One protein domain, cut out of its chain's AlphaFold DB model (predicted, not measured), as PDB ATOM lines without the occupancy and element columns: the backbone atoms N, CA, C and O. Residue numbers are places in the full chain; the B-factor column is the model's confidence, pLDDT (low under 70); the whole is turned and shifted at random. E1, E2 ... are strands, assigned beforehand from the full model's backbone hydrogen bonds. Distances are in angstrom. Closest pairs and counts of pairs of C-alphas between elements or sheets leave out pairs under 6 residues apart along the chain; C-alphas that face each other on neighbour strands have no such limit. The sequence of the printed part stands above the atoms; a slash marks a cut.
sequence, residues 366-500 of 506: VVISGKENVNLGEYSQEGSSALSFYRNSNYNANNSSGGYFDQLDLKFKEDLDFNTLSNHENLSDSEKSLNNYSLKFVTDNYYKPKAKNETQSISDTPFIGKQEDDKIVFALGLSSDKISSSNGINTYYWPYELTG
ATOM      1  N   VAL A 366     -18.560   8.193 -30.811       90.69
ATOM      2  CA  VAL A 366     -18.705   9.494 -30.162       90.69
ATOM      3  C   VAL A 366     -17.489  10.349 -30.489       90.69
ATOM      4  O   VAL A 366     -16.359   9.865 -30.489       90.69
ATOM      5  N   VAL A 367     -17.724  11.629 -30.759       91.00
ATOM      6  CA  VAL A 367     -16.688  12.620 -31.045       91.00
ATOM      7  C   VAL A 367     -16.911  13.888 -30.229       91.00
ATOM      8  O   VAL A 367     -18.047  14.282 -29.949       91.00
ATOM      9  N   ILE A 368     -15.802  14.534 -29.870       89.44
ATOM     10  CA  ILE A 368     -15.782  15.924 -29.412       89.44
ATOM     11  C   ILE A 368     -15.192  16.767 -30.541       89.44
ATOM     12  O   ILE A 368     -14.114  16.445 -31.043       89.44
ATOM     13  N   SER A 369     -15.870  17.844 -30.926       90.06
ATOM     14  CA  SER A 369     -15.388  18.808 -31.921       90.06
ATOM     15  C   SER A 369     -15.549  20.242 -31.424       90.06
ATOM     16  O   SER A 369     -16.370  20.506 -30.549       90.06
ATOM     17  N   GLY A 370     -14.790  21.183 -31.990       90.19
ATOM     18  CA  GLY A 370     -15.101  22.605 -31.825       90.19
ATOM     19  C   GLY A 370     -16.473  22.924 -32.420       90.19
ATOM     20  O   GLY A 370     -16.851  22.330 -33.434       90.19
ATOM     21  N   LYS A 371     -17.222  23.830 -31.788       90.88
ATOM     22  CA  LYS A 371     -18.459  24.362 -32.377       90.88
ATOM     23  C   LYS A 371     -18.153  25.168 -33.637       90.88
ATOM     24  O   LYS A 371     -17.010  25.550 -33.894       90.88
ATOM     25  N   GLU A 372     -19.191  25.455 -34.415       89.12
ATOM     26  CA  GLU A 372     -19.077  26.303 -35.599       89.12
ATOM     27  C   GLU A 372     -18.369  27.630 -35.263       89.12
ATOM     28  O   GLU A 372     -18.692  28.287 -34.273       89.12
ATOM     29  N   ASN A 373     -17.385  28.013 -36.084       89.94
ATOM     30  CA  ASN A 373     -16.549  29.211 -35.911       89.94
ATOM     31  C   ASN A 373     -15.648  29.235 -34.656       89.94
ATOM     32  O   ASN A 373     -15.068  30.275 -34.350       89.94
ATOM     33  N   VAL A 374     -15.475  28.112 -33.952       92.56
ATOM     34  CA  VAL A 374     -14.524  28.001 -32.836       92.56
ATOM     35  C   VAL A 374     -13.190  27.434 -33.324       92.56
ATOM     36  O   VAL A 374     -13.106  26.285 -33.755       92.56
ATOM     37  N   ASN A 375     -12.119  28.217 -33.188       92.50
ATOM     38  CA  ASN A 375     -10.748  27.758 -33.408       92.50
ATOM     39  C   ASN A 375     -10.149  27.215 -32.101       92.50
ATOM     40  O   ASN A 375      -9.789  27.986 -31.213       92.50
ATOM     41  N   LEU A 376     -10.003  25.890 -31.980       91.69
ATOM     42  CA  LEU A 376      -9.462  25.259 -30.765       91.69
ATOM     43  C   LEU A 376      -8.052  25.754 -30.403       91.69
ATOM     44  O   LEU A 376      -7.725  25.826 -29.219       91.69
ATOM     45  N   GLY A 377      -7.258  26.183 -31.391       93.06
ATOM     46  CA  GLY A 377      -5.893  26.680 -31.195       93.06
ATOM     47  C   GLY A 377      -5.797  27.984 -30.396       93.06
ATOM     48  O   GLY A 377      -4.697  28.403 -30.041       93.06
ATOM     49  N   GLU A 378      -6.929  28.622 -30.096       92.75
ATOM     50  CA  GLU A 378      -7.019  29.820 -29.256       92.75
ATOM     51  C   GLU A 378      -7.327  29.499 -27.786       92.75
ATOM     52  O   GLU A 378      -7.170  30.374 -26.932       92.75
ATOM     53  N   TYR A 379      -7.695  28.251 -27.475       92.62
ATOM     54  CA  TYR A 379      -8.153  27.818 -26.154       92.62
ATOM     55  C   TYR A 379      -7.177  26.862 -25.465       92.62
ATOM     56  O   TYR A 379      -6.493  26.074 -26.110       92.62
ATOM     57  N   SER A 380      -7.141  26.907 -24.137       89.12
ATOM     58  CA  SER A 380      -6.319  26.059 -23.265       89.12
ATOM     59  C   SER A 380      -7.123  25.582 -22.047       89.12
ATOM     60  O   SER A 380      -8.312  25.871 -21.915       89.12
ATOM     61  N   GLN A 381      -6.488  24.839 -21.138       82.12
ATOM     62  CA  GLN A 381      -7.037  24.534 -19.808       82.12
ATOM     63  C   GLN A 381      -6.783  25.621 -18.762       82.12
ATOM     64  O   GLN A 381      -7.437  25.641 -17.724       82.12
ATOM     65  N   GLU A 382      -5.852  26.535 -19.024       80.62
ATOM     66  CA  GLU A 382      -5.402  27.529 -18.049       80.62
ATOM     67  C   GLU A 382      -5.421  28.950 -18.626       80.62
ATOM     68  O   GLU A 382      -5.375  29.147 -19.844       80.62
ATOM     69  N   GLY A 383      -5.447  29.946 -17.737       81.50
ATOM     70  CA  GLY A 383      -5.359  31.364 -18.085       81.50
ATOM     71  C   GLY A 383      -6.637  31.950 -18.692       81.50
ATOM     72  O   GLY A 383      -7.726  31.395 -18.576       81.50
ATOM     73  N   SER A 384      -6.509  33.106 -19.346       83.50
ATOM     74  CA  SER A 384      -7.635  33.821 -19.969       83.50
ATOM     75  C   SER A 384      -8.213  33.127 -21.208       83.50
ATOM     76  O   SER A 384      -9.294  33.494 -21.653       83.50
ATOM     77  N   SER A 385      -7.510  32.131 -21.755       86.81
ATOM     78  CA  SER A 385      -7.961  31.277 -22.859       86.81
ATOM     79  C   SER A 385      -8.592  29.961 -22.384       86.81
ATOM     80  O   SER A 385      -8.776  29.050 -23.189       86.81
ATOM     81  N   ALA A 386      -8.898  29.823 -21.089       86.38
ATOM     82  CA  ALA A 386      -9.482  28.601 -20.550       86.38
ATOM     83  C   ALA A 386     -10.858  28.288 -21.168       86.38
ATOM     84  O   ALA A 386     -11.697  29.175 -21.345       86.38
ATOM     85  N   LEU A 387     -11.106  27.007 -21.459       87.56
ATOM     86  CA  LEU A 387     -12.433  26.530 -21.849       87.56
ATOM     87  C   LEU A 387     -13.481  26.878 -20.781       87.56
ATOM     88  O   LEU A 387     -13.255  26.700 -19.584       87.56
ATOM     89  N   SER A 388     -14.653  27.336 -21.223       86.88
ATOM     90  CA  SER A 388     -15.747  27.735 -20.331       86.88
ATOM     91  C   SER A 388     -16.753  26.600 -20.181       86.88
ATOM     92  O   SER A 388     -17.360  26.176 -21.165       86.88
ATOM     93  N   PHE A 389     -16.928  26.109 -18.951       83.31
ATOM     94  CA  PHE A 389     -17.871  25.038 -18.624       83.31
ATOM     95  C   PHE A 389     -19.061  25.551 -17.816       83.31
ATOM     96  O   PHE A 389     -18.887  26.208 -16.788       83.31
ATOM     97  N   TYR A 390     -20.267  25.162 -18.227       80.50
ATOM     98  CA  TYR A 390     -21.517  25.515 -17.561       80.50
ATOM     99  C   TYR A 390     -22.167  24.274 -16.959       80.50
ATOM    100  O   TYR A 390     -22.511  23.331 -17.670       80.50
ATOM    101  N   ARG A 391     -22.356  24.277 -15.635       74.19
ATOM    102  CA  ARG A 391     -22.947  23.164 -14.875       74.19
ATOM    103  C   ARG A 391     -24.465  23.308 -14.776       74.19
ATOM    104  O   ARG A 391     -24.952  24.412 -14.551       74.19
ATOM    105  N   ASN A 392     -25.193  22.188 -14.853       62.72
ATOM    106  CA  ASN A 392     -26.638  22.101 -14.585       62.72
ATOM    107  C   ASN A 392     -27.463  23.198 -15.285       62.72
ATOM    108  O   ASN A 392     -28.322  23.832 -14.672       62.72
ATOM    109  N   SER A 393     -27.167  23.484 -16.552       53.78
ATOM    110  CA  SER A 393     -27.880  24.538 -17.261       53.78
ATOM    111  C   SER A 393     -29.277  24.059 -17.663       53.78
ATOM    112  O   SER A 393     -29.395  23.031 -18.321       53.78
ATOM    113  N   ASN A 394     -30.311  24.862 -17.406       54.03
ATOM    114  CA  ASN A 394     -31.635  24.706 -18.037       54.03
ATOM    115  C   ASN A 394     -31.627  25.087 -19.537       54.03
ATOM    116  O   ASN A 394     -32.681  25.256 -20.144       54.03
ATOM    117  N   TYR A 395     -30.444  25.305 -20.119       57.44
ATOM    118  CA  TYR A 395     -30.275  25.625 -21.528       57.44
ATOM    119  C   TYR A 395     -30.498  24.373 -22.382       57.44
ATOM    120  O   TYR A 395     -29.992  23.296 -22.058       57.44
ATOM    121  N   ASN A 396     -31.184  24.539 -23.517       61.75
ATOM    122  CA  ASN A 396     -31.323  23.522 -24.566       61.75
ATOM    123  C   ASN A 396     -30.005  23.354 -25.350       61.75
ATOM    124  O   ASN A 396     -29.969  23.503 -26.568       61.75
ATOM    125  N   ALA A 397     -28.904  23.105 -24.644       66.88
ATOM    126  CA  ALA A 397     -27.645  22.684 -25.236       66.88
ATOM    127  C   ALA A 397     -27.609  21.151 -25.296       66.88
ATOM    128  O   ALA A 397     -28.058  20.476 -24.366       66.88
ATOM    129  N   ASN A 398     -27.074  20.592 -26.381       66.88
ATOM    130  CA  ASN A 398     -26.901  19.145 -26.503       66.88
ATOM    131  C   ASN A 398     -26.014  18.623 -25.362       66.88
ATOM    132  O   ASN A 398     -24.999  19.236 -25.032       66.88
ATOM    133  N   ASN A 399     -26.382  17.474 -24.784       69.12
ATOM    134  CA  ASN A 399     -25.589  16.778 -23.759       69.12
ATOM    135  C   ASN A 399     -25.331  17.600 -22.480       69.12
ATOM    136  O   ASN A 399     -24.316  17.431 -21.806       69.12
ATOM    137  N   SER A 400     -26.286  18.468 -22.120       71.69
ATOM    138  CA  SER A 400     -26.224  19.393 -20.979       71.69
ATOM    139  C   SER A 400     -26.614  18.791 -19.625       71.69
ATOM    140  O   SER A 400     -26.491  19.470 -18.604       71.69
ATOM    141  N   SER A 401     -27.033  17.519 -19.569       70.62
ATOM    142  CA  SER A 401     -27.479  16.858 -18.328       70.62
ATOM    143  C   SER A 401     -26.390  16.789 -17.245       70.62
ATOM    144  O   SER A 401     -26.704  16.729 -16.058       70.62
ATOM    145  N   GLY A 402     -25.111  16.842 -17.644       69.81
ATOM    146  CA  GLY A 402     -23.947  16.996 -16.760       69.81
ATOM    147  C   GLY A 402     -23.271  18.370 -16.840       69.81
ATOM    148  O   GLY A 402     -22.298  18.607 -16.129       69.81
ATOM    149  N   GLY A 403     -23.786  19.271 -17.677       79.19
ATOM    150  CA  GLY A 403     -23.135  20.506 -18.113       79.19
ATOM    151  C   GLY A 403     -22.484  20.399 -19.497       79.19
ATOM    152  O   GLY A 403     -22.385  19.313 -20.064       79.19
ATOM    153  N   TYR A 404     -22.062  21.534 -20.056       84.62
ATOM    154  CA  TYR A 404     -21.508  21.626 -21.411       84.62
ATOM    155  C   TYR A 404     -20.388  22.676 -21.504       84.62
ATOM    156  O   TYR A 404     -20.260  23.540 -20.635       84.62
ATOM    157  N   PHE A 405     -19.587  22.604 -22.571       87.25
ATOM    158  CA  PHE A 405     -18.607  23.636 -22.917       87.25
ATOM    159  C   PHE A 405     -19.175  24.607 -23.945       87.25
ATOM    160  O   PHE A 405     -19.777  24.191 -24.938       87.25
ATOM    161  N   ASP A 406     -18.922  25.900 -23.772       87.50
ATOM    162  CA  ASP A 406     -19.324  26.898 -24.771       87.50
ATOM    163  C   ASP A 406     -18.651  26.656 -26.123       87.50
ATOM    164  O   ASP A 406     -19.269  26.887 -27.157       87.50
ATOM    165  N   GLN A 407     -17.430  26.121 -26.112       91.44
ATOM    166  CA  GLN A 407     -16.576  25.961 -27.287       91.44
ATOM    167  C   GLN A 407     -16.680  24.596 -27.978       91.44
ATOM    168  O   GLN A 407     -16.236  24.470 -29.117       91.44
ATOM    169  N   LEU A 408     -17.221  23.571 -27.311       90.94
ATOM    170  CA  LEU A 408     -17.169  22.187 -27.796       90.94
ATOM    171  C   LEU A 408     -18.562  21.591 -27.975       90.94
ATOM    172  O   LEU A 408     -19.434  21.783 -27.128       90.94
ATOM    173  N   ASP A 409     -18.723  20.798 -29.029       89.94
ATOM    174  CA  ASP A 409     -19.837  19.878 -29.211       89.94
ATOM    175  C   ASP A 409     -19.397  18.457 -28.862       89.94
ATOM    176  O   ASP A 409     -18.379  17.965 -29.347       89.94
ATOM    177  N   LEU A 410     -20.199  17.785 -28.040       89.12
ATOM    178  CA  LEU A 410     -20.154  16.341 -27.835       89.12
ATOM    179  C   LEU A 410     -21.289  15.746 -28.664       89.12
ATOM    180  O   LEU A 410     -22.431  16.160 -28.481       89.12
ATOM    181  N   LYS A 411     -21.009  14.820 -29.581       90.00
ATOM    182  CA  LYS A 411     -22.039  14.204 -30.435       90.00
ATOM    183  C   LYS A 411     -21.614  12.828 -30.941       90.00
ATOM    184  O   LYS A 411     -20.448  12.454 -30.847       90.00
ATOM    185  N   PHE A 412     -22.564  12.077 -31.486       89.00
ATOM    186  CA  PHE A 412     -22.245  10.934 -32.340       89.00
ATOM    187  C   PHE A 412     -21.743  11.423 -33.704       89.00
ATOM    188  O   PHE A 412     -22.088  12.526 -34.134       89.00
ATOM    189  N   LYS A 413     -20.931  10.610 -34.382       88.56
ATOM    190  CA  LYS A 413     -20.553  10.836 -35.783       88.56
ATOM    191  C   LYS A 413     -21.810  10.893 -36.659       88.56
ATOM    192  O   LYS A 413     -22.746  10.126 -36.449       88.56
ATOM    193  N   GLU A 414     -21.831  11.819 -37.614       79.56
ATOM    194  CA  GLU A 414     -23.014  12.118 -38.441       79.56
ATOM    195  C   GLU A 414     -23.383  10.977 -39.403       79.56
ATOM    196  O   GLU A 414     -24.535  10.863 -39.809       79.56
ATOM    197  N   ASP A 415     -22.426  10.108 -39.723       79.06
ATOM    198  CA  ASP A 415     -22.535   8.956 -40.621       79.06
ATOM    199  C   ASP A 415     -22.720   7.613 -39.888       79.06
ATOM    200  O   ASP A 415     -22.539   6.548 -40.479       79.06
ATOM    201  N   LEU A 416     -23.073   7.634 -38.599       80.50
ATOM    202  CA  LEU A 416     -23.241   6.415 -37.810       80.50
ATOM    203  C   LEU A 416     -24.417   5.554 -38.311       80.50
ATOM    204  O   LEU A 416     -25.582   5.893 -38.106       80.50
ATOM    205  N   ASP A 417     -24.101   4.385 -38.869       76.06
ATOM    206  CA  ASP A 417     -25.062   3.324 -39.191       76.06
ATOM    207  C   ASP A 417     -25.007   2.198 -38.142       76.06
ATOM    208  O   ASP A 417     -23.985   1.527 -37.985       76.06
ATOM    209  N   PHE A 418     -26.118   1.940 -37.442       73.19
ATOM    210  CA  PHE A 418     -26.216   0.864 -36.442       73.19
ATOM    211  C   PHE A 418     -25.954  -0.527 -37.012       73.19
ATOM    212  O   PHE A 418     -25.489  -1.391 -36.272       73.19
ATOM    213  N   ASN A 419     -26.210  -0.749 -38.303       69.12
ATOM    214  CA  ASN A 419     -25.948  -2.041 -38.941       69.12
ATOM    215  C   ASN A 419     -24.449  -2.372 -38.981       69.12
ATOM    216  O   ASN A 419     -24.072  -3.530 -39.138       69.12
ATOM    217  N   THR A 420     -23.589  -1.361 -38.810       68.44
ATOM    218  CA  THR A 420     -22.128  -1.518 -38.761       68.44
ATOM    219  C   THR A 420     -21.597  -1.816 -37.357       68.44
ATOM    220  O   THR A 420     -20.425  -2.165 -37.207       68.44
ATOM    221  N   LEU A 421     -22.440  -1.725 -36.320       69.69
ATOM    222  CA  LEU A 421     -22.054  -2.065 -34.953       69.69
ATOM    223  C   LEU A 421     -22.008  -3.587 -34.770       69.69
ATOM    224  O   LEU A 421     -22.879  -4.332 -35.231       69.69
ATOM    225  N   SER A 422     -21.003  -4.066 -34.038       63.19
ATOM    226  CA  SER A 422     -20.952  -5.462 -33.608       63.19
ATOM    227  C   SER A 422     -22.191  -5.802 -32.770       63.19
ATOM    228  O   SER A 422     -22.615  -5.020 -31.923       63.19
ATOM    229  N   ASN A 423     -22.771  -6.982 -33.009       65.25
ATOM    230  CA  ASN A 423     -23.972  -7.491 -32.331       65.25
ATOM    231  C   ASN A 423     -25.280  -6.711 -32.593       65.25
ATOM    232  O   ASN A 423     -26.232  -6.892 -31.834       65.25
ATOM    233  N   HIS A 424     -25.382  -5.910 -33.664       71.12
ATOM    234  CA  HIS A 424     -26.613  -5.163 -33.990       71.12
ATOM    235  C   HIS A 424     -27.876  -6.046 -34.097       71.12
ATOM    236  O   HIS A 424     -28.985  -5.584 -33.821       71.12
ATOM    237  N   GLU A 425     -27.716  -7.320 -34.474       73.31
ATOM    238  CA  GLU A 425     -28.800  -8.307 -34.570       73.31
ATOM    239  C   GLU A 425     -29.427  -8.630 -33.204       73.31
ATOM    240  O   GLU A 425     -30.607  -8.962 -33.129       73.31
ATOM    241  N   ASN A 426     -28.664  -8.473 -32.117       72.31
ATOM    242  CA  ASN A 426     -29.108  -8.743 -30.747       72.31
ATOM    243  C   ASN A 426     -29.768  -7.528 -30.074       72.31
ATOM    244  O   ASN A 426     -30.257  -7.651 -28.947       72.31
ATOM    245  N   LEU A 427     -29.769  -6.370 -30.744       75.81
ATOM    246  CA  LEU A 427     -30.374  -5.136 -30.258       75.81
ATOM    247  C   LEU A 427     -31.857  -5.084 -30.628       75.81
ATOM    248  O   LEU A 427     -32.245  -5.306 -31.778       75.81
ATOM    249  N   SER A 428     -32.689  -4.716 -29.661       77.25
ATOM    250  CA  SER A 428     -34.084  -4.350 -29.890       77.25
ATOM    251  C   SER A 428     -34.206  -3.074 -30.729       77.25
ATOM    252  O   SER A 428     -33.282  -2.264 -30.814       77.25
ATOM    253  N   ASP A 429     -35.386  -2.827 -31.297       78.38
ATOM    254  CA  ASP A 429     -35.649  -1.597 -32.060       78.38
ATOM    255  C   ASP A 429     -35.445  -0.329 -31.219       78.38
ATOM    256  O   ASP A 429     -34.978   0.694 -31.713       78.38
ATOM    257  N   SER A 430     -35.730  -0.406 -29.914       77.06
ATOM    258  CA  SER A 430     -35.446   0.686 -28.980       77.06
ATOM    259  C   SER A 430     -33.938   0.917 -28.821       77.06
ATOM    260  O   SER A 430     -33.499   2.060 -28.723       77.06
ATOM    261  N   GLU A 431     -33.127  -0.136 -28.813       79.19
ATOM    262  CA  GLU A 431     -31.665  -0.037 -28.715       79.19
ATOM    263  C   GLU A 431     -31.012   0.491 -29.998       79.19
ATOM    264  O   GLU A 431     -29.919   1.049 -29.942       79.19
ATOM    265  N   LYS A 432     -31.689   0.395 -31.144       80.69
ATOM    266  CA  LYS A 432     -31.201   0.912 -32.434       80.69
ATOM    267  C   LYS A 432     -31.442   2.414 -32.641       80.69
ATOM    268  O   LYS A 432     -31.081   2.957 -33.678       80.69
ATOM    269  N   SER A 433     -32.051   3.104 -31.675       82.94
ATOM    270  CA  SER A 433     -32.367   4.535 -31.776       82.94
ATOM    271  C   SER A 433     -31.399   5.395 -30.961       82.94
ATOM    272  O   SER A 433     -31.400   5.322 -29.732       82.94
ATOM    273  N   LEU A 434     -30.629   6.276 -31.622       80.50
ATOM    274  CA  LEU A 434     -29.715   7.228 -30.953       80.50
ATOM    275  C   LEU A 434     -30.413   8.126 -29.937       80.50
ATOM    276  O   LEU A 434     -29.817   8.486 -28.929       80.50
ATOM    277  N   ASN A 435     -31.692   8.424 -30.159       82.06
ATOM    278  CA  ASN A 435     -32.498   9.248 -29.258       82.06
ATOM    279  C   ASN A 435     -32.721   8.602 -27.882       82.06
ATOM    280  O   ASN A 435     -33.229   9.256 -26.977       82.06
ATOM    281  N   ASN A 436     -32.399   7.316 -27.728       84.06
ATOM    282  CA  ASN A 436     -32.476   6.610 -26.453       84.06
ATOM    283  C   ASN A 436     -31.125   6.557 -25.724       84.06
ATOM    284  O   ASN A 436     -31.013   5.850 -24.718       84.06
ATOM    285  N   TYR A 437     -30.119   7.279 -26.221       85.62
ATOM    286  CA  TYR A 437     -28.813   7.411 -25.597       85.62
ATOM    287  C   TYR A 437     -28.539   8.860 -25.211       85.62
ATOM    288  O   TYR A 437     -28.827   9.789 -25.962       85.62
ATOM    289  N   SER A 438     -27.915   9.023 -24.052       87.69
ATOM    290  CA  SER A 438     -27.494  10.309 -23.516       87.69
ATOM    291  C   SER A 438     -25.979  10.335 -23.382       87.69
ATOM    292  O   SER A 438     -25.385   9.457 -22.752       87.69
ATOM    293  N   LEU A 439     -25.349  11.361 -23.956       88.50
ATOM    294  CA  LEU A 439     -23.932  11.647 -23.754       88.50
ATOM    295  C   LEU A 439     -23.777  12.732 -22.689       88.50
ATOM    296  O   LEU A 439     -24.645  13.588 -22.513       88.50
ATOM    297  N   LYS A 440     -22.654  12.714 -21.974       86.31
ATOM    298  CA  LYS A 440     -22.303  13.777 -21.029       86.31
ATOM    299  C   LYS A 440     -20.802  13.902 -20.827       86.31
ATOM    300  O   LYS A 440     -20.074  12.908 -20.858       86.31
ATOM    301  N   PHE A 441     -20.372  15.117 -20.503       83.62
ATOM    302  CA  PHE A 441     -19.097  15.345 -19.832       83.62
ATOM    303  C   PHE A 441     -19.220  14.919 -18.367       83.62
ATOM    304  O   PHE A 441     -20.159  15.301 -17.666       83.62
ATOM    305  N   VAL A 442     -18.296  14.084 -17.902       79.19
ATOM    306  CA  VAL A 442     -18.354  13.507 -16.558       79.19
ATOM    307  C   VAL A 442     -17.685  14.447 -15.571       79.19
ATOM    308  O   VAL A 442     -16.523  14.823 -15.725       79.19
ATOM    309  N   THR A 443     -18.424  14.805 -14.522       69.75
ATOM    310  CA  THR A 443     -17.956  15.774 -13.529       69.75
ATOM    311  C   THR A 443     -17.524  15.181 -12.201       69.75
ATOM    312  O   THR A 443     -17.095  15.911 -11.317       69.75
ATOM    313  N   ASP A 444     -17.659  13.871 -12.037       63.38
ATOM    314  CA  ASP A 444     -17.339  13.188 -10.791       63.38
ATOM    315  C   ASP A 444     -15.861  12.764 -10.769       63.38
ATOM    316  O   ASP A 444     -15.337  12.164 -11.715       63.38
ATOM    317  N   ASN A 445     -15.201  13.087  -9.653       55.78
ATOM    318  CA  ASN A 445     -13.795  12.816  -9.375       55.78
ATOM    319  C   ASN A 445     -13.429  11.324  -9.433       55.78
ATOM    320  O   ASN A 445     -12.263  10.988  -9.651       55.78
ATOM    321  N   TYR A 446     -14.402  10.434  -9.243       55.84
ATOM    322  CA  TYR A 446     -14.200   8.991  -9.282       55.84
ATOM    323  C   TYR A 446     -13.816   8.479 -10.685       55.84
ATOM    324  O   TYR A 446     -13.077   7.505 -10.795       55.84
ATOM    325  N   TYR A 447     -14.231   9.165 -11.759       56.03
ATOM    326  CA  TYR A 447     -13.960   8.762 -13.153       56.03
ATOM    327  C   TYR A 447     -12.766   9.496 -13.783       56.03
ATOM    328  O   TYR A 447     -12.571   9.432 -14.997       56.03
ATOM    329  N   LYS A 448     -11.971  10.207 -12.969       56.41
ATOM    330  CA  LYS A 448     -10.768  10.931 -13.402       56.41
ATOM    331  C   LYS A 448      -9.643   9.945 -13.736       56.41
ATOM    332  O   LYS A 448      -9.184   9.253 -12.822       56.41
ATOM    333  N   PRO A 449      -9.114   9.891 -14.974       47.47
ATOM    334  CA  PRO A 449      -7.809   9.289 -15.206       47.47
ATOM    335  C   PRO A 449      -6.769   9.978 -14.311       47.47
ATOM    336  O   PRO A 449      -6.489  11.165 -14.456       47.47
ATOM    337  N   LYS A 450      -6.229   9.243 -13.332       49.59
ATOM    338  CA  LYS A 450      -5.214   9.762 -12.405       49.59
ATOM    339  C   LYS A 450      -3.871   9.900 -13.126       49.59
ATOM    340  O   LYS A 450      -3.365   8.912 -13.662       49.59
ATOM    341  N   ALA A 451      -3.251  11.078 -13.061       41.88
ATOM    342  CA  ALA A 451      -1.821  11.204 -13.315       41.88
ATOM    343  C   ALA A 451      -1.048  10.430 -12.229       41.88
ATOM    344  O   ALA A 451      -1.446  10.417 -11.059       41.88
ATOM    345  N   LYS A 452       0.054   9.757 -12.593       37.97
ATOM    346  CA  LYS A 452       0.971   9.172 -11.600       37.97
ATOM    347  C   LYS A 452       1.427  10.303 -10.663       37.97
ATOM    348  O   LYS A 452       2.109  11.211 -11.122       37.97
ATOM    349  N   ASN A 453       1.084  10.197  -9.374       39.44
ATOM    350  CA  ASN A 453       1.561  11.021  -8.244       39.44
ATOM    351  C   ASN A 453       0.745  12.261  -7.818       39.44
ATOM    352  O   ASN A 453       1.298  13.109  -7.123       39.44
ATOM    353  N   GLU A 454      -0.550  12.370  -8.123       45.28
ATOM    354  CA  GLU A 454      -1.385  13.441  -7.538       45.28
ATOM    355  C   GLU A 454      -2.201  12.964  -6.323       45.28
ATOM    356  O   GLU A 454      -3.002  12.028  -6.399       45.28
ATOM    357  N   THR A 455      -2.004  13.631  -5.181       39.09
ATOM    358  CA  THR A 455      -2.884  13.570  -4.009       39.09
ATOM    359  C   THR A 455      -4.165  14.352  -4.297       39.09
ATOM    360  O   THR A 455      -4.123  15.516  -4.686       39.09
ATOM    361  N   GLN A 456      -5.317  13.697  -4.125       42.97
ATOM    362  CA  GLN A 456      -6.638  14.245  -4.447       42.97
ATOM    363  C   GLN A 456      -6.928  15.536  -3.665       42.97
ATOM    364  O   GLN A 456      -7.015  15.507  -2.439       42.97
ATOM    365  N   SER A 457      -7.168  16.642  -4.373       39.09
ATOM    366  CA  SER A 457      -7.958  17.753  -3.841       39.09
ATOM    367  C   SER A 457      -9.418  17.592  -4.283       39.09
ATOM    368  O   SER A 457      -9.723  17.235  -5.424       39.09
ATOM    369  N   ILE A 458     -10.332  17.794  -3.337       38.50
ATOM    370  CA  ILE A 458     -11.782  17.695  -3.522       38.50
ATOM    371  C   ILE A 458     -12.235  18.982  -4.219       38.50
ATOM    372  O   ILE A 458     -12.542  19.972  -3.565       38.50
ATOM    373  N   SER A 459     -12.203  19.001  -5.548       41.94
ATOM    374  CA  SER A 459     -12.770  20.092  -6.348       41.94
ATOM    375  C   SER A 459     -13.959  19.571  -7.151       41.94
ATOM    376  O   SER A 459     -13.817  18.597  -7.892       41.94
ATOM    377  N   ASP A 460     -15.110  20.234  -7.003       42.34
ATOM    378  CA  ASP A 460     -16.386  20.000  -7.703       42.34
ATOM    379  C   ASP A 460     -16.383  20.569  -9.140       42.34
ATOM    380  O   ASP A 460     -17.330  21.232  -9.579       42.34
ATOM    381  N   THR A 461     -15.301  20.340  -9.882       49.78
ATOM    382  CA  THR A 461     -15.143  20.768 -11.279       49.78
ATOM    383  C   THR A 461     -15.216  19.569 -12.226       49.78
ATOM    384  O   THR A 461     -14.779  18.477 -11.843       49.78
ATOM    385  N   PRO A 462     -15.756  19.736 -13.456       51.25
ATOM    386  CA  PRO A 462     -15.736  18.684 -14.470       51.25
ATOM    387  C   PRO A 462     -14.335  18.090 -14.601       51.25
ATOM    388  O   PRO A 462     -13.354  18.832 -14.498       51.25
ATOM    389  N   PHE A 463     -14.204  16.781 -14.841       55.94
ATOM    390  CA  PHE A 463     -12.882  16.296 -15.209       55.94
ATOM    391  C   PHE A 463     -12.565  16.737 -16.627       55.94
ATOM    392  O   PHE A 463     -13.028  16.159 -17.612       55.94
ATOM    393  N   ILE A 464     -11.723  17.753 -16.682       59.97
ATOM    394  CA  ILE A 464     -10.925  18.072 -17.837       59.97
ATOM    395  C   ILE A 464      -9.508  17.703 -17.441       59.97
ATOM    396  O   ILE A 464      -8.967  18.192 -16.449       59.97
ATOM    397  N   GLY A 465      -8.966  16.714 -18.127       57.38
ATOM    398  CA  GLY A 465      -7.636  16.201 -17.889       57.38
ATOM    399  C   GLY A 465      -6.596  17.287 -18.083       57.38
ATOM    400  O   GLY A 465      -6.824  18.288 -18.764       57.38
ATOM    401  N   LYS A 466      -5.436  17.067 -17.467       65.50
ATOM    402  CA  LYS A 466      -4.279  17.940 -17.616       65.50
ATOM    403  C   LYS A 466      -3.978  18.123 -19.098       65.50
ATOM    404  O   LYS A 466      -3.864  17.138 -19.827       65.50
ATOM    405  N   GLN A 467      -3.864  19.375 -19.530       78.94
ATOM    406  CA  GLN A 467      -3.432  19.649 -20.887       78.94
ATOM    407  C   GLN A 467      -1.948  19.296 -21.015       78.94
ATOM    408  O   GLN A 467      -1.110  19.797 -20.261       78.94
ATOM    409  N   GLU A 468      -1.626  18.438 -21.973       81.44
ATOM    410  CA  GLU A 468      -0.256  18.098 -22.337       81.44
ATOM    411  C   GLU A 468      -0.012  18.594 -23.762       81.44
ATOM    412  O   GLU A 468      -0.568  18.064 -24.720       81.44
ATOM    413  N   ASP A 469       0.809  19.638 -23.898       85.62
ATOM    414  CA  ASP A 469       1.050  20.323 -25.172       85.62
ATOM    415  C   ASP A 469      -0.252  20.885 -25.785       85.62
ATOM    416  O   ASP A 469      -0.894  21.738 -25.170       85.62
ATOM    417  N   ASP A 470      -0.661  20.429 -26.969       89.12
ATOM    418  CA  ASP A 470      -1.889  20.837 -27.664       89.12
ATOM    419  C   ASP A 470      -3.085  19.907 -27.380       89.12
ATOM    420  O   ASP A 470      -4.088  19.946 -28.098       89.12
ATOM    421  N   LYS A 471      -2.987  19.050 -26.356       88.94
ATOM    422  CA  LYS A 471      -3.923  17.943 -26.118       88.94
ATOM    423  C   LYS A 471      -4.624  18.042 -24.778       88.94
ATOM    424  O   LYS A 471      -3.981  18.266 -23.757       88.94
ATOM    425  N   ILE A 472      -5.927  17.780 -24.767       85.62
ATOM    426  CA  ILE A 472      -6.753  17.740 -23.557       85.62
ATOM    427  C   ILE A 472      -7.503  16.406 -23.503       85.62
ATOM    428  O   ILE A 472      -8.086  15.973 -24.496       85.62
ATOM    429  N   VAL A 473      -7.511  15.760 -22.334       82.31
ATOM    430  CA  VAL A 473      -8.230  14.495 -22.103       82.31
ATOM    431  C   VAL A 473      -9.536  14.764 -21.365       82.31
ATOM    432  O   VAL A 473      -9.516  15.205 -20.230       82.31
ATOM    433  N   PHE A 474     -10.682  14.451 -21.946       82.31
ATOM    434  CA  PHE A 474     -11.995  14.591 -21.313       82.31
ATOM    435  C   PHE A 474     -12.452  13.258 -20.717       82.31
ATOM    436  O   PHE A 474     -12.140  12.203 -21.263       82.31
ATOM    437  N   ALA A 475     -13.221  13.283 -19.626       81.75
ATOM    438  CA  ALA A 475     -13.975  12.108 -19.189       81.75
ATOM    439  C   ALA A 475     -15.394  12.181 -19.759       81.75
ATOM    440  O   ALA A 475     -16.121  13.148 -19.514       81.75
ATOM    441  N   LEU A 476     -15.786  11.154 -20.507       85.50
ATOM    442  CA  LEU A 476     -17.093  11.057 -21.144       85.50
ATOM    443  C   LEU A 476     -17.927   9.946 -20.515       85.50
ATOM    444  O   LEU A 476     -17.403   8.975 -19.967       85.50
ATOM    445  N   GLY A 477     -19.243  10.123 -20.578       87.00
ATOM    446  CA  GLY A 477     -20.225   9.135 -20.166       87.00
ATOM    447  C   GLY A 477     -21.281   8.958 -21.247       87.00
ATOM    448  O   GLY A 477     -21.755   9.941 -21.814       87.00
ATOM    449  N   LEU A 478     -21.659   7.709 -21.490       88.81
ATOM    450  CA  LEU A 478     -22.733   7.303 -22.386       88.81
ATOM    451  C   LEU A 478     -23.704   6.445 -21.585       88.81
ATOM    452  O   LEU A 478     -23.312   5.409 -21.049       88.81
ATOM    453  N   SER A 479     -24.957   6.871 -21.492       87.75
ATOM    454  CA  SER A 479     -26.034   6.104 -20.868       87.75
ATOM    455  C   SER A 479     -27.152   5.823 -21.857       87.75
ATOM    456  O   SER A 479     -27.276   6.510 -22.867       87.75
ATOM    457  N   SER A 480     -27.979   4.824 -21.555       84.19
ATOM    458  CA  SER A 480     -29.248   4.624 -22.253       84.19
ATOM    459  C   SER A 480     -30.434   4.877 -21.328       84.19
ATOM    460  O   SER A 480     -30.493   4.337 -20.223       84.19
ATOM    461  N   ASP A 481     -31.388   5.677 -21.803       65.81
ATOM    462  CA  ASP A 481     -32.461   6.238 -20.976       65.81
ATOM    463  C   ASP A 481     -33.754   5.404 -21.002       65.81
ATOM    464  O   ASP A 481     -34.664   5.645 -20.209       65.81
ATOM    465  N   LYS A 482     -33.857   4.400 -21.890       56.53
ATOM    466  CA  LYS A 482     -35.078   3.581 -22.062       56.53
ATOM    467  C   LYS A 482     -34.891   2.075 -21.950       56.53
ATOM    468  O   LYS A 482     -35.881   1.344 -21.976       56.53
ATOM    469  N   ILE A 483     -33.664   1.588 -21.793       54.69
ATOM    470  CA  ILE A 483     -33.435   0.150 -21.661       54.69
ATOM    471  C   ILE A 483     -33.602  -0.233 -20.197       54.69
ATOM    472  O   ILE A 483     -32.637  -0.219 -19.440       54.69
ATOM    473  N   SER A 484     -34.856  -0.479 -19.797       49.84
ATOM    474  CA  SER A 484     -35.258  -1.041 -18.496       49.84
ATOM    475  C   SER A 484     -34.258  -0.724 -17.379       49.84
ATOM    476  O   SER A 484     -33.542  -1.604 -16.902       49.84
ATOM    477  N   SER A 485     -34.183   0.549 -16.986       45.84
ATOM    478  CA  SER A 485     -33.283   1.074 -15.944       45.84
ATOM    479  C   SER A 485     -33.459   0.414 -14.566       45.84
ATOM    480  O   SER A 485     -32.780   0.774 -13.611       45.84
ATOM    481  N   SER A 486     -34.360  -0.564 -14.463       50.69
ATOM    482  CA  SER A 486     -34.600  -1.413 -13.302       50.69
ATOM    483  C   SER A 486     -33.750  -2.690 -13.280       50.69
ATOM    484  O   SER A 486     -33.558  -3.225 -12.202       50.69
ATOM    485  N   ASN A 487     -33.219  -3.197 -14.398       62.44
ATOM    486  CA  ASN A 487     -32.649  -4.555 -14.430       62.44
ATOM    487  C   ASN A 487     -31.268  -4.623 -15.109       62.44
ATOM    488  O   ASN A 487     -31.060  -5.471 -15.982       62.44
ATOM    489  N   GLY A 488     -30.314  -3.750 -14.758       68.31
ATOM    490  CA  GLY A 488     -28.987  -3.856 -15.370       68.31
ATOM    491  C   GLY A 488     -28.018  -2.681 -15.257       68.31
ATOM    492  O   GLY A 488     -28.261  -1.668 -14.603       68.31
ATOM    493  N   ILE A 489     -26.892  -2.848 -15.950       78.69
ATOM    494  CA  ILE A 489     -25.809  -1.877 -16.128       78.69
ATOM    495  C   ILE A 489     -26.063  -1.105 -17.415       78.69
ATOM    496  O   ILE A 489     -26.047  -1.704 -18.484       78.69
ATOM    497  N   ASN A 490     -26.262   0.210 -17.322       81.25
ATOM    498  CA  ASN A 490     -26.703   1.044 -18.447       81.25
ATOM    499  C   ASN A 490     -25.859   2.308 -18.632       81.25
ATOM    500  O   ASN A 490     -26.341   3.322 -19.138       81.25
ATOM    501  N   THR A 491     -24.606   2.301 -18.180       83.00
ATOM    502  CA  THR A 491     -23.696   3.425 -18.410       83.00
ATOM    503  C   THR A 491     -22.285   2.933 -18.693       83.00
ATOM    504  O   THR A 491     -21.796   2.011 -18.048       83.00
ATOM    505  N   TYR A 492     -21.633   3.568 -19.662       85.94
ATOM    506  CA  TYR A 492     -20.222   3.393 -19.972       85.94
ATOM    507  C   TYR A 492     -19.485   4.719 -19.792       85.94
ATOM    508  O   TYR A 492     -20.023   5.783 -20.106       85.94
ATOM    509  N   TYR A 493     -18.260   4.647 -19.278       82.31
ATOM    510  CA  TYR A 493     -17.400   5.796 -19.016       82.31
ATOM    511  C   TYR A 493     -16.030   5.548 -19.635       82.31
ATOM    512  O   TYR A 493     -15.498   4.446 -19.512       82.31
ATOM    513  N   TRP A 494     -15.454   6.564 -20.278       82.19
ATOM    514  CA  TRP A 494     -14.139   6.445 -20.911       82.19
ATOM    515  C   TRP A 494     -13.427   7.798 -21.035       82.19
ATOM    516  O   TRP A 494     -14.078   8.849 -20.999       82.19
ATOM    517  N   PRO A 495     -12.087   7.799 -21.156       81.44
ATOM    518  CA  PRO A 495     -11.332   8.991 -21.514       81.44
ATOM    519  C   PRO A 495     -11.397   9.271 -23.024       81.44
ATOM    520  O   PRO A 495     -11.313   8.351 -23.832       81.44
ATOM    521  N   TYR A 496     -11.459  10.542 -23.416       85.06
ATOM    522  CA  TYR A 496     -11.385  10.984 -24.810       85.06
ATOM    523  C   TYR A 496     -10.312  12.063 -24.971       85.06
ATOM    524  O   TYR A 496     -10.395  13.113 -24.341       85.06
ATOM    525  N   GLU A 497      -9.312  11.824 -25.814       87.44
ATOM    526  CA  GLU A 497      -8.265  12.804 -26.128       87.44
ATOM    527  C   GLU A 497      -8.686  13.664 -27.327       87.44
ATOM    528  O   GLU A 497      -9.021  13.136 -28.386       87.44
ATOM    529  N   LEU A 498      -8.646  14.988 -27.169       89.94
ATOM    530  CA  LEU A 498      -8.838  15.952 -28.254       89.94
ATOM    531  C   LEU A 498      -7.585  16.823 -28.392       89.94
ATOM    532  O   LEU A 498      -7.063  17.335 -27.400       89.94
ATOM    533  N   THR A 499      -7.109  16.983 -29.625       91.50
ATOM    534  CA  THR A 499      -5.890  17.729 -29.973       91.50
ATOM    535  C   THR A 499      -6.219  19.054 -30.667       91.50
ATOM    536  O   THR A 499      -7.373  19.306 -31.017       91.50
ATOM    537  N   GLY A 500      -5.205  19.891 -30.911       91.00
ATOM    538  CA  GLY A 500      -5.367  21.178 -31.595       91.00
ATOM    539  C   GLY A 500      -5.634  22.371 -30.674       91.00
ATOM    540  O   GLY A 500      -6.052  23.417 -31.163       91.00
TER     541      GLY A 500
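AT A GLANCE: This is residues 366 to 500 of the 506 residues of an uncharacterized protein of Mycoplasma sp. Mirounga ES2806-GEN (UniProt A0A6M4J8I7). There is little regular structure: the antiparallel sheet E3 E4 E5, only just strongly twisted at 4.3 A off its plane, and the hairpin E1 E2 form a rough, loose ring amid long loops. The printed part has 135 residues, 32 of them in five strands, E1 to E5, with no named helix: all strand, compact, radius of gyration of the C-alphas 16.3 A, spans 48 by 37 by 31 A.

HOW THE PARTS SIT: E1, residues 366 to 370, and E2, residues 408 to 412, are a hairpin, antiparallel at 152 degrees; N 367 and O 411, 2.8 A apart, are within hydrogen-bond range. E3, residues 437 to 441, E4, residues 472 to 480, and E5, residues 491 to 498, form a meander, each strand the antiparallel neighbour of the one before. Within hydrogen-bond range are N 440 and O 477, 2.9 A, and N 474 and O 496, 2.8 A. The closest C-alphas of E2 and E3 are those of Leu 410 and Leu 439, 7.3 A; of E1 and E5, Ile 368 and Leu 498, 7.0 A.

IN THESE COORDINATES: E1 begins at C-alpha 366 (-18.705, 9.494, -30.162). E4 is 26.1 A long. E5, 21.8 A, ends at C-alpha 498 (-8.838, 15.952, -28.254).

THE WHOLE: The printed part has no cut. The links E1 to E2, E2 to E3 and E3 to E4 are long. Mean pLDDT of the printed part is 74.6; residues 443 to 466 are among those under 70.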